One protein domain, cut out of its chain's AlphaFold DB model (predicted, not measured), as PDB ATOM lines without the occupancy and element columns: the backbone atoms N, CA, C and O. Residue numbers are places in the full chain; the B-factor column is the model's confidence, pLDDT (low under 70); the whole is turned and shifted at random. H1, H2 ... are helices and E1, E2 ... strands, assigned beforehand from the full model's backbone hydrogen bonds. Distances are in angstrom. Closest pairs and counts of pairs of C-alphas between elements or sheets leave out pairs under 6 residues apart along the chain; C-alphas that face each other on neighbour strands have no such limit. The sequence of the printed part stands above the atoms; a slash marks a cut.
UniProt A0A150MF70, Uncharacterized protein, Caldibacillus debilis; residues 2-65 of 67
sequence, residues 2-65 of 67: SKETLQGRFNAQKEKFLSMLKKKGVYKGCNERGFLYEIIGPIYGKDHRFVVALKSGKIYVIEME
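What this domain is: This is residues 2 to 65 of the 67 residues of an uncharacterized protein of Caldibacillus debilis (UniProt A0A150MF70). A strongly twisted sheet of four strands has one helix, H2, crossing one face and another, H1, packed beside its edge strand E4. The two helices meet at a corner, about perpendicular to each other, and the hairpin of E2 and E3 runs through the middle of the domain. The printed part has 64 residues, with two named helices and then four named strands, H1 H2 E1 E2 E3 E4, and its class is mixed, helices and strands. The sheet's order is E1, E2, E3, E4, antiparallel throughout. The whole is compact, with a radius of gyration of the C-alphas of 10.7 A and spans of 31 by 21 by 21 A.

How they stand to each other: H1, residues 3 to 12, and H2, residues 14 to 24, are close but not clearly touching: their closest C-alphas, those of Phe 10 and Phe 17, are 6.1 A apart, and their lines are about perpendicular at 76 degrees. In both helices every O i to N i+4 pair is within hydrogen-bond range. E1, residues 26 to 31, E2, residues 34 to 43, E3, residues 46 to 55, and E4, residues 58 to 65, form a meander, each strand the antiparallel neighbour of the one before. In the hairpin of E1 and E2, N 28 and O 36 are 2.9 A apart. In the hairpin of E2 and E3, N 39 and O 50 are 2.9 A apart. In the hairpin of E3 and E4, N 53 and O 60 are 2.8 A apart. E2 bends by 69 degrees at residue 40 and E4 by 51 degrees at residue 62. The edge strands E1 and E4 are apart. H1 is on the sheet at a height of 5.1 A but over none of its strands; its closest C-alpha pair with E4 is Gln 7 and Val 61, at 5.6 A. H2 is on one face at a height of 8.2 A, making two layers, a helix on one face of a sheet. It is only just over E2 and E3, with 3 of its C-alphas falling on each, and runs across the strands, at 88 degrees to E2 on the local plane. The closest C-alphas of H2 and E2 are those of Lys 24 and Ile 39, 6.2 A apart.

Where its parts are: H1 begins at C-alpha 3 (-138.307, 37.440, 4.728) and is 14.2 A long from first to last C-alpha. H2 begins at C-alpha 14 (-145.765, 44.972, -6.944) and is 15.0 A long. E1 is 15.0 A long, E2 23.7 A and E3 27.2 A. E4 is 20.8 A long and ends at C-alpha 65 (-140.633, 43.260, 13.244).

The domain as a whole: The two C-alphas farthest apart are those of Glu 32 and Gly 45, at 32.1 A. The printed part has no cut, and the five links between its elements are tight. The mean pLDDT of the printed part is 89.2, and no printed residue is under 70.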
ATOM      1  N   SER A   2    -140.737  33.503   6.446       79.12
ATOM      2  CA  SER A   2    -139.395  34.031   6.161       79.12
ATOM      3  C   SER A   2    -139.475  35.348   5.375       79.12
ATOM      4  O   SER A   2    -140.450  35.603   4.660       79.12
ATOM      5  N   LYS A   3    -138.436  36.185   5.492       80.31
ATOM      6  CA  LYS A   3    -138.307  37.440   4.728       80.31
ATOM      7  C   LYS A   3    -138.404  37.192   3.215       80.31
ATOM      8  O   LYS A   3    -138.977  38.001   2.492       80.31
ATOM      9  N   GLU A   4    -137.914  36.043   2.750       82.44
ATOM     10  CA  GLU A   4    -137.909  35.638   1.340       82.44
ATOM     11  C   GLU A   4    -139.317  35.376   0.794       82.44
ATOM     12  O   GLU A   4    -139.654  35.856  -0.288       82.44
ATOM     13  N   THR A   5    -140.180  34.687   1.552       85.00
ATOM     14  CA  THR A   5    -141.577  34.464   1.141       85.00
ATOM     15  C   THR A   5    -142.334  35.787   1.020       85.00
ATOM     16  O   THR A   5    -143.093  35.995   0.070       85.00
ATOM     17  N   LEU A   6    -142.103  36.712   1.956       85.50
ATOM     18  CA  LEU A   6    -142.735  38.027   1.933       85.50
ATOM     19  C   LEU A   6    -142.233  38.879   0.763       85.50
ATOM     20  O   LEU A   6    -143.029  39.502   0.059       85.50
ATOM     21  N   GLN A   7    -140.925  38.846   0.509       89.88
ATOM     22  CA  GLN A   7    -140.313  39.487  -0.647       89.88
ATOM     23  C   GLN A   7    -140.927  38.977  -1.955       89.88
ATOM     24  O   GLN A   7    -141.289  39.783  -2.816       89.88
ATOM     25  N   GLY A   8    -141.091  37.660  -2.098       89.12
ATOM     26  CA  GLY A   8    -141.763  37.057  -3.252       89.12
ATOM     27  C   GLY A   8    -143.181  37.598  -3.430       89.12
ATOM     28  O   GLY A   8    -143.547  38.040  -4.518       89.12
ATOM     29  N   ARG A   9    -143.953  37.677  -2.341       89.12
ATOM     30  CA  ARG A   9    -145.323  38.212  -2.357       89.12
ATOM     31  C   ARG A   9    -145.382  39.689  -2.754       89.12
ATOM     32  O   ARG A   9    -146.240  40.066  -3.549       89.12
ATOM     33  N   PHE A  10    -144.481  40.520  -2.232       90.38
ATOM     34  CA  PHE A  10    -144.419  41.942  -2.586       90.38
ATOM     35  C   PHE A  10    -144.032  42.152  -4.047       90.38
ATOM     36  O   PHE A  10    -144.625  43.000  -4.706       90.38
ATOM     37  N   ASN A  11    -143.102  41.359  -4.581       90.88
ATOM     38  CA  ASN A  11    -142.755  41.432  -6.001       90.88
ATOM     39  C   ASN A  11    -143.864  40.868  -6.907       90.88
ATOM     40  O   ASN A  11    -144.052  41.390  -8.001       90.88
ATOM     41  N   ALA A  12    -144.634  39.869  -6.460       91.81
ATOM     42  CA  ALA A  12    -145.793  39.363  -7.200       91.81
ATOM     43  C   ALA A  12    -146.958  40.371  -7.234       91.81
ATOM     44  O   ALA A  12    -147.641  40.492  -8.245       91.81
ATOM     45  N   GLN A  13    -147.173  41.129  -6.151       90.81
ATOM     46  CA  GLN A  13    -148.212  42.170  -6.045       90.81
ATOM     47  C   GLN A  13    -147.622  43.586  -6.074       90.81
ATOM     48  O   GLN A  13    -148.034  44.475  -5.323       90.81
ATOM     49  N   LYS A  14    -146.632  43.793  -6.940       90.31
ATOM     50  CA  LYS A  14    -145.765  44.972  -6.944       90.31
ATOM     51  C   LYS A  14    -146.506  46.298  -7.028       90.31
ATOM     52  O   LYS A  14    -146.232  47.192  -6.239       90.31
ATOM     53  N   GLU A  15    -147.448  46.437  -7.957       91.06
ATOM     54  CA  GLU A  15    -148.184  47.694  -8.150       91.06
ATOM     55  C   GLU A  15    -149.010  48.061  -6.917       91.06
ATOM     56  O   GLU A  15    -148.965  49.197  -6.438       91.06
ATOM     57  N   LYS A  16    -149.699  47.069  -6.341       90.38
ATOM     58  CA  LYS A  16    -150.467  47.231  -5.105       90.38
ATOM     59  C   LYS A  16    -149.556  47.618  -3.940       90.38
ATOM     60  O   LYS A  16    -149.882  48.542  -3.193       90.38
ATOM     61  N   PHE A  17    -148.411  46.950  -3.808       90.00
ATOM     62  CA  PHE A  17    -147.438  47.254  -2.763       90.00
ATOM     63  C   PHE A  17    -146.850  48.660  -2.923       90.00
ATOM     64  O   PHE A  17    -146.828  49.416  -1.959       90.00
ATOM     65  N   LEU A  18    -146.440  49.055  -4.131       90.12
ATOM     66  CA  LEU A  18    -145.903  50.393  -4.398       90.12
ATOM     67  C   LEU A  18    -146.948  51.493  -4.175       90.12
ATOM     68  O   LEU A  18    -146.610  52.548  -3.647       90.12
ATOM     69  N   SER A  19    -148.216  51.255  -4.524       91.38
ATOM     70  CA  SER A  19    -149.315  52.182  -4.223       91.38
ATOM     71  C   SER A  19    -149.496  52.367  -2.713       91.38
ATOM     72  O   SER A  19    -149.626  53.489  -2.224       91.38
ATOM     73  N   MET A  20    -149.423  51.274  -1.950       88.81
ATOM     74  CA  MET A  20    -149.461  51.315  -0.489       88.81
ATOM     75  C   MET A  20    -148.228  52.025   0.095       88.81
ATOM     76  O   MET A  20    -148.378  52.861   0.985       88.81
ATOM     77  N   LEU A  21    -147.036  51.763  -0.446       90.06
ATOM     78  CA  LEU A  21    -145.779  52.400  -0.049       90.06
ATOM     79  C   LEU A  21    -145.792  53.909  -0.306       90.06
ATOM     80  O   LEU A  21    -145.344  54.669   0.538       90.06
ATOM     81  N   LYS A  22    -146.375  54.370  -1.417       89.44
ATOM     82  CA  LYS A  22    -146.548  55.807  -1.682       89.44
ATOM     83  C   LYS A  22    -147.492  56.490  -0.690       89.44
ATOM     84  O   LYS A  22    -147.343  57.678  -0.442       89.44
ATOM     85  N   LYS A  23    -148.480  55.763  -0.159       90.56
ATOM     86  CA  LYS A  23    -149.485  56.311   0.768       90.56
ATOM     87  C   LYS A  23    -149.051  56.273   2.232       90.56
ATOM     88  O   LYS A  23    -149.427  57.156   2.988       90.56
ATOM     89  N   LYS A  24    -148.345  55.215   2.640       91.06
ATOM     90  CA  LYS A  24    -148.037  54.913   4.050       91.06
ATOM     91  C   LYS A  24    -146.547  54.722   4.335       91.06
ATOM     92  O   LYS A  24    -146.173  54.575   5.490       91.06
ATOM     93  N   GLY A  25    -145.718  54.640   3.299       92.31
ATOM     94  CA  GLY A  25    -144.289  54.417   3.444       92.31
ATOM     95  C   GLY A  25    -143.576  55.681   3.906       92.31
ATOM     96  O   GLY A  25    -143.816  56.770   3.391       92.31
ATOM     97  N   VAL A  26    -142.661  55.516   4.851       94.81
ATOM     98  CA  VAL A  26    -141.768  56.560   5.346       94.81
ATOM     99  C   VAL A  26    -140.396  56.325   4.736       94.81
ATOM    100  O   VAL A  26    -139.809  55.259   4.912       94.81
ATOM    101  N   TYR A  27    -139.874  57.300   3.996       93.88
ATOM    102  CA  TYR A  27    -138.521  57.214   3.454       93.88
ATOM    103  C   TYR A  27    -137.492  57.247   4.593       93.88
ATOM    104  O   TYR A  27    -137.522  58.146   5.432       93.88
ATOM    105  N   LYS A  28    -136.584  56.266   4.625       93.56
ATOM    106  CA  LYS A  28    -135.557  56.124   5.675       93.56
ATOM    107  C   LYS A  28    -134.153  56.487   5.203       93.56
ATOM    108  O   LYS A  28    -133.259  56.608   6.032       93.56
ATOM    109  N   GLY A  29    -133.950  56.646   3.897       92.62
ATOM    110  CA  GLY A  29    -132.643  56.924   3.308       92.62
ATOM    111  C   GLY A  29    -132.337  56.023   2.117       92.62
ATOM    112  O   GLY A  29    -133.205  55.329   1.592       92.62
ATOM    113  N   CYS A  30    -131.082  56.026   1.686       92.06
ATOM    114  CA  CYS A  30    -130.593  55.198   0.592       92.06
ATOM    115  C   CYS A  30    -129.330  54.468   1.052       92.06
ATOM    116  O   CYS A  30    -128.499  55.052   1.744       92.06
ATOM    117  N   ASN A  31    -129.194  53.197   0.686       87.88
ATOM    118  CA  ASN A  31    -127.993  52.407   0.936       87.88
ATOM    119  C   ASN A  31    -127.590  51.615  -0.317       87.88
ATOM    120  O   ASN A  31    -128.203  51.727  -1.378       87.88
ATOM    121  N   GLU A  32    -126.582  50.754  -0.191       86.88
ATOM    122  CA  GLU A  32    -126.093  49.902  -1.286       86.88
ATOM    123  C   GLU A  32    -127.182  48.990  -1.886       86.88
ATOM    124  O   GLU A  32    -127.100  48.566  -3.046       86.88
ATOM    125  N   ARG A  33    -128.234  48.694  -1.113       82.44
ATOM    126  CA  ARG A  33    -129.392  47.893  -1.528       82.44
ATOM    127  C   ARG A  33    -130.514  48.721  -2.154       82.44
ATOM    128  O   ARG A  33    -131.462  48.111  -2.637       82.44
ATOM    129  N   GLY A  34    -130.391  50.048  -2.223       91.31
ATOM    130  CA  GLY A  34    -131.326  50.966  -2.878       91.31
ATOM    131  C   GLY A  34    -132.012  51.938  -1.920       91.31
ATOM    132  O   GLY A  34    -131.535  52.202  -0.818       91.31
ATOM    133  N   PHE A  35    -133.156  52.470  -2.352       93.25
ATOM    134  CA  PHE A  35    -133.952  53.402  -1.552       93.25
ATOM    135  C   PHE A  35    -134.730  52.649  -0.476       93.25
ATOM    136  O   PHE A  35    -135.532  51.770  -0.798       93.25
ATOM    137  N   LEU A  36    -134.501  53.003   0.782       94.75
ATOM    138  CA  LEU A  36    -135.117  52.384   1.943       94.75
ATOM    139  C   LEU A  36    -136.413  53.091   2.316       94.75
ATOM    140  O   LEU A  36    -136.458  54.310   2.495       94.75
ATOM    141  N   TYR A  37    -137.448  52.288   2.507       94.75
ATOM    142  CA  TYR A  37    -138.743  52.727   2.984       94.75
ATOM    143  C   TYR A  37    -139.192  51.835   4.126       94.75
ATOM    144  O   TYR A  37    -139.050  50.616   4.083       94.75
ATOM    145  N   GLU A  38    -139.772  52.457   5.132       93.75
ATOM    146  CA  GLU A  38    -140.411  51.793   6.248       93.75
ATOM    147  C   GLU A  38    -141.923  51.844   6.078       93.75
ATOM    148  O   GLU A  38    -142.472  52.871   5.690       93.75
ATOM    149  N   ILE A  39    -142.607  50.743   6.361       92.50
ATOM    150  CA  ILE A  39    -144.063  50.683   6.297       92.50
ATOM    151  C   ILE A  39    -144.604  49.742   7.364       92.50
ATOM    152  O   ILE A  39    -144.046  48.671   7.593       92.50
ATOM    153  N   ILE A  40    -145.709  50.130   7.998       90.00
ATOM    154  CA  ILE A  40    -146.453  49.274   8.923       90.00
ATOM    155  C   ILE A  40    -147.684  48.746   8.195       90.00
ATOM    156  O   ILE A  40    -148.424  49.508   7.558       90.00
ATOM    157  N   GLY A  41    -147.899  47.437   8.259       85.75
ATOM    158  CA  GLY A  41    -149.092  46.837   7.688       85.75
ATOM    159  C   GLY A  41    -149.382  45.430   8.199       85.75
ATOM    160  O   GLY A  41    -148.504  44.771   8.760       85.75
ATOM    161  N   PRO A  42    -150.607  44.945   7.953       82.75
ATOM    162  CA  PRO A  42    -151.044  43.662   8.463       82.75
ATOM    163  C   PRO A  42    -150.455  42.505   7.647       82.75
ATOM    164  O   PRO A  42    -150.635  42.410   6.429       82.75
ATOM    165  N   ILE A  43    -149.827  41.559   8.340       80.31
ATOM    166  CA  ILE A  43    -149.501  40.222   7.840       80.31
ATOM    167  C   ILE A  43    -150.265  39.202   8.676       80.31
ATOM    168  O   ILE A  43    -150.084  39.113   9.886       80.31
ATOM    169  N   TYR A  44    -151.133  38.425   8.016       74.38
ATOM    170  CA  TYR A  44    -152.002  37.424   8.656       74.38
ATOM    171  C   TYR A  44    -152.785  37.967   9.863       74.38
ATOM    172  O   TYR A  44    -152.927  37.293  10.876       74.38
ATOM    173  N   GLY A  45    -153.283  39.203   9.753       78.06
ATOM    174  CA  GLY A  45    -154.094  39.828  10.799       78.06
ATOM    175  C   GLY A  45    -153.306  40.403  11.978       78.06
ATOM    176  O   GLY A  45    -153.929  40.844  12.935       78.06
ATOM    177  N   LYS A  46    -151.968  40.430  11.916       83.56
ATOM    178  CA  LYS A  46    -151.120  41.137  12.885       83.56
ATOM    179  C   LYS A  46    -150.334  42.240  12.198       83.56
ATOM    180  O   LYS A  46    -149.775  42.008  11.122       83.56
ATOM    181  N   ASP A  47    -150.273  43.411  12.814       86.62
ATOM    182  CA  ASP A  47    -149.452  44.495  12.298       86.62
ATOM    183  C   ASP A  47    -147.973  44.172  12.473       86.62
ATOM    184  O   ASP A  47    -147.523  43.572  13.445       86.62
ATOM    185  N   HIS A  48    -147.217  44.499  11.441       88.56
ATOM    186  CA  HIS A  48    -145.783  44.323  11.419       88.56
ATOM    187  C   HIS A  48    -145.180  45.549  10.751       88.56
ATOM    188  O   HIS A  48    -145.743  46.123   9.811       88.56
ATOM    189  N   ARG A  49    -144.008  45.931  11.233       90.44
ATOM    190  CA  ARG A  49    -143.158  46.953  10.646       90.44
ATOM    191  C   ARG A  49    -142.191  46.281   9.684       90.44
ATOM    192  O   ARG A  49    -141.487  45.341  10.050       90.44
ATOM    193  N   PHE A  50    -142.137  46.781   8.457       90.31
ATOM    194  CA  PHE A  50    -141.215  46.311   7.429       90.31
ATOM    195  C   PHE A  50    -140.308  47.440   6.989       90.31
ATOM    196  O   PHE A  50    -140.783  48.541   6.712       90.31
ATOM    197  N   VAL A  51    -139.027  47.129   6.820       92.94
ATOM    198  CA  VAL A  51    -138.102  47.976   6.067       92.94
ATOM    199  C   VAL A  51    -137.844  47.297   4.735       92.94
ATOM    200  O   VAL A  51    -137.374  46.157   4.684       92.94
ATOM    201  N   VAL A  52    -138.164  47.991   3.649       93.44
ATOM    202  CA  VAL A  52    -137.972  47.512   2.284       93.44
ATOM    203  C   VAL A  52    -136.994  48.395   1.527       93.44
ATOM    204  O   VAL A  52    -137.012  49.613   1.669       93.44
ATOM    205  N   ALA A  53    -136.161  47.784   0.690       94.44
ATOM    206  CA  ALA A  53    -135.327  48.492  -0.269       94.44
ATOM    207  C   ALA A  53    -135.917  48.366  -1.676       94.44
ATOM    208  O   ALA A  53    -136.292  47.273  -2.109       94.44
ATOM    209  N   LEU A  54    -135.972  49.479  -2.402       92.75
ATOM    210  CA  LEU A  54    -136.307  49.515  -3.820       92.75
ATOM    211  C   LEU A  54    -135.026  49.691  -4.638       92.75
ATOM    212  O   LEU A  54    -134.378  50.738  -4.563       92.75
ATOM    213  N   LYS A  55    -134.680  48.688  -5.452       92.12
ATOM    214  CA  LYS A  55    -133.521  48.740  -6.360       92.12
ATOM    215  C   LYS A  55    -133.812  48.028  -7.667       92.12
ATOM    216  O   LYS A  55    -134.291  46.899  -7.661       92.12
ATOM    217  N   SER A  56    -133.541  48.702  -8.785       88.25
ATOM    218  CA  SER A  56    -133.746  48.169 -10.143       88.25
ATOM    219  C   SER A  56    -135.150  47.594 -10.358       88.25
ATOM    220  O   SER A  56    -135.331  46.533 -10.952       88.25
ATOM    221  N   GLY A  57    -136.160  48.260  -9.790       84.94
ATOM    222  CA  GLY A  57    -137.537  47.792  -9.836       84.94
ATOM    223  C   GLY A  57    -137.779  46.488  -9.070       84.94
ATOM    224  O   GLY A  57    -138.761  45.823  -9.350       84.94
ATOM    225  N   LYS A  58    -136.941  46.079  -8.125       90.69
ATOM    226  CA  LYS A  58    -137.226  44.959  -7.219       90.69
ATOM    227  C   LYS A  58    -137.432  45.484  -5.807       90.69
ATOM    228  O   LYS A  58    -136.812  46.471  -5.408       90.69
ATOM    229  N   ILE A  59    -138.333  44.826  -5.086       92.38
ATOM    230  CA  ILE A  59    -138.595  45.089  -3.674       92.38
ATOM    231  C   ILE A  59    -137.796  44.064  -2.878       92.38
ATOM    232  O   ILE A  59    -137.941  42.867  -3.115       92.38
ATOM    233  N   TYR A  60    -136.973  44.521  -1.945       92.31
ATOM    234  CA  TYR A  60    -136.196  43.669  -1.051       92.31
ATOM    235  C   TYR A  60    -136.647  43.900   0.378       92.31
ATOM    236  O   TYR A  60    -136.687  45.044   0.817       92.31
ATOM    237  N   VAL A  61    -136.975  42.841   1.115       91.44
ATOM    238  CA  VAL A  61    -137.337  42.970   2.534       91.44
ATOM    239  C   VAL A  61    -136.055  42.908   3.358       91.44
ATOM    240  O   VAL A  61    -135.383  41.879   3.387       91.44
ATOM    241  N   ILE A  62    -135.695  44.015   4.004       91.19
ATOM    242  CA  ILE A  62    -134.476  44.136   4.813       91.19
ATOM    243  C   ILE A  62    -134.777  43.707   6.249       91.19
ATOM    244  O   ILE A  62    -134.122  42.810   6.792       91.19
ATOM    245  N   GLU A  63    -135.829  44.279   6.827       90.38
ATOM    246  CA  GLU A  63    -136.230  44.053   8.215       90.38
ATOM    247  C   GLU A  63    -137.729  43.794   8.311       90.38
ATOM    248  O   GLU A  63    -138.517  44.262   7.486       90.38
ATOM    249  N   MET A  64    -138.094  42.999   9.311       88.31
ATOM    250  CA  MET A  64    -139.469  42.673   9.654       88.31
ATOM    251  C   MET A  64    -139.534  42.512  11.167       88.31
ATOM    252  O   MET A  64    -138.835  41.658  11.712       88.31
ATOM    253  N   GLU A  65    -140.390  43.294  11.805       87.06
ATOM    254  CA  GLU A  65    -140.633  43.260  13.244       87.06
ATOM    255  C   GLU A  65    -142.145  43.239  13.486       87.06
ATOM    256  O   GLU A  65    -142.896  43.910  12.776       87.06
TER     257      GLU A  65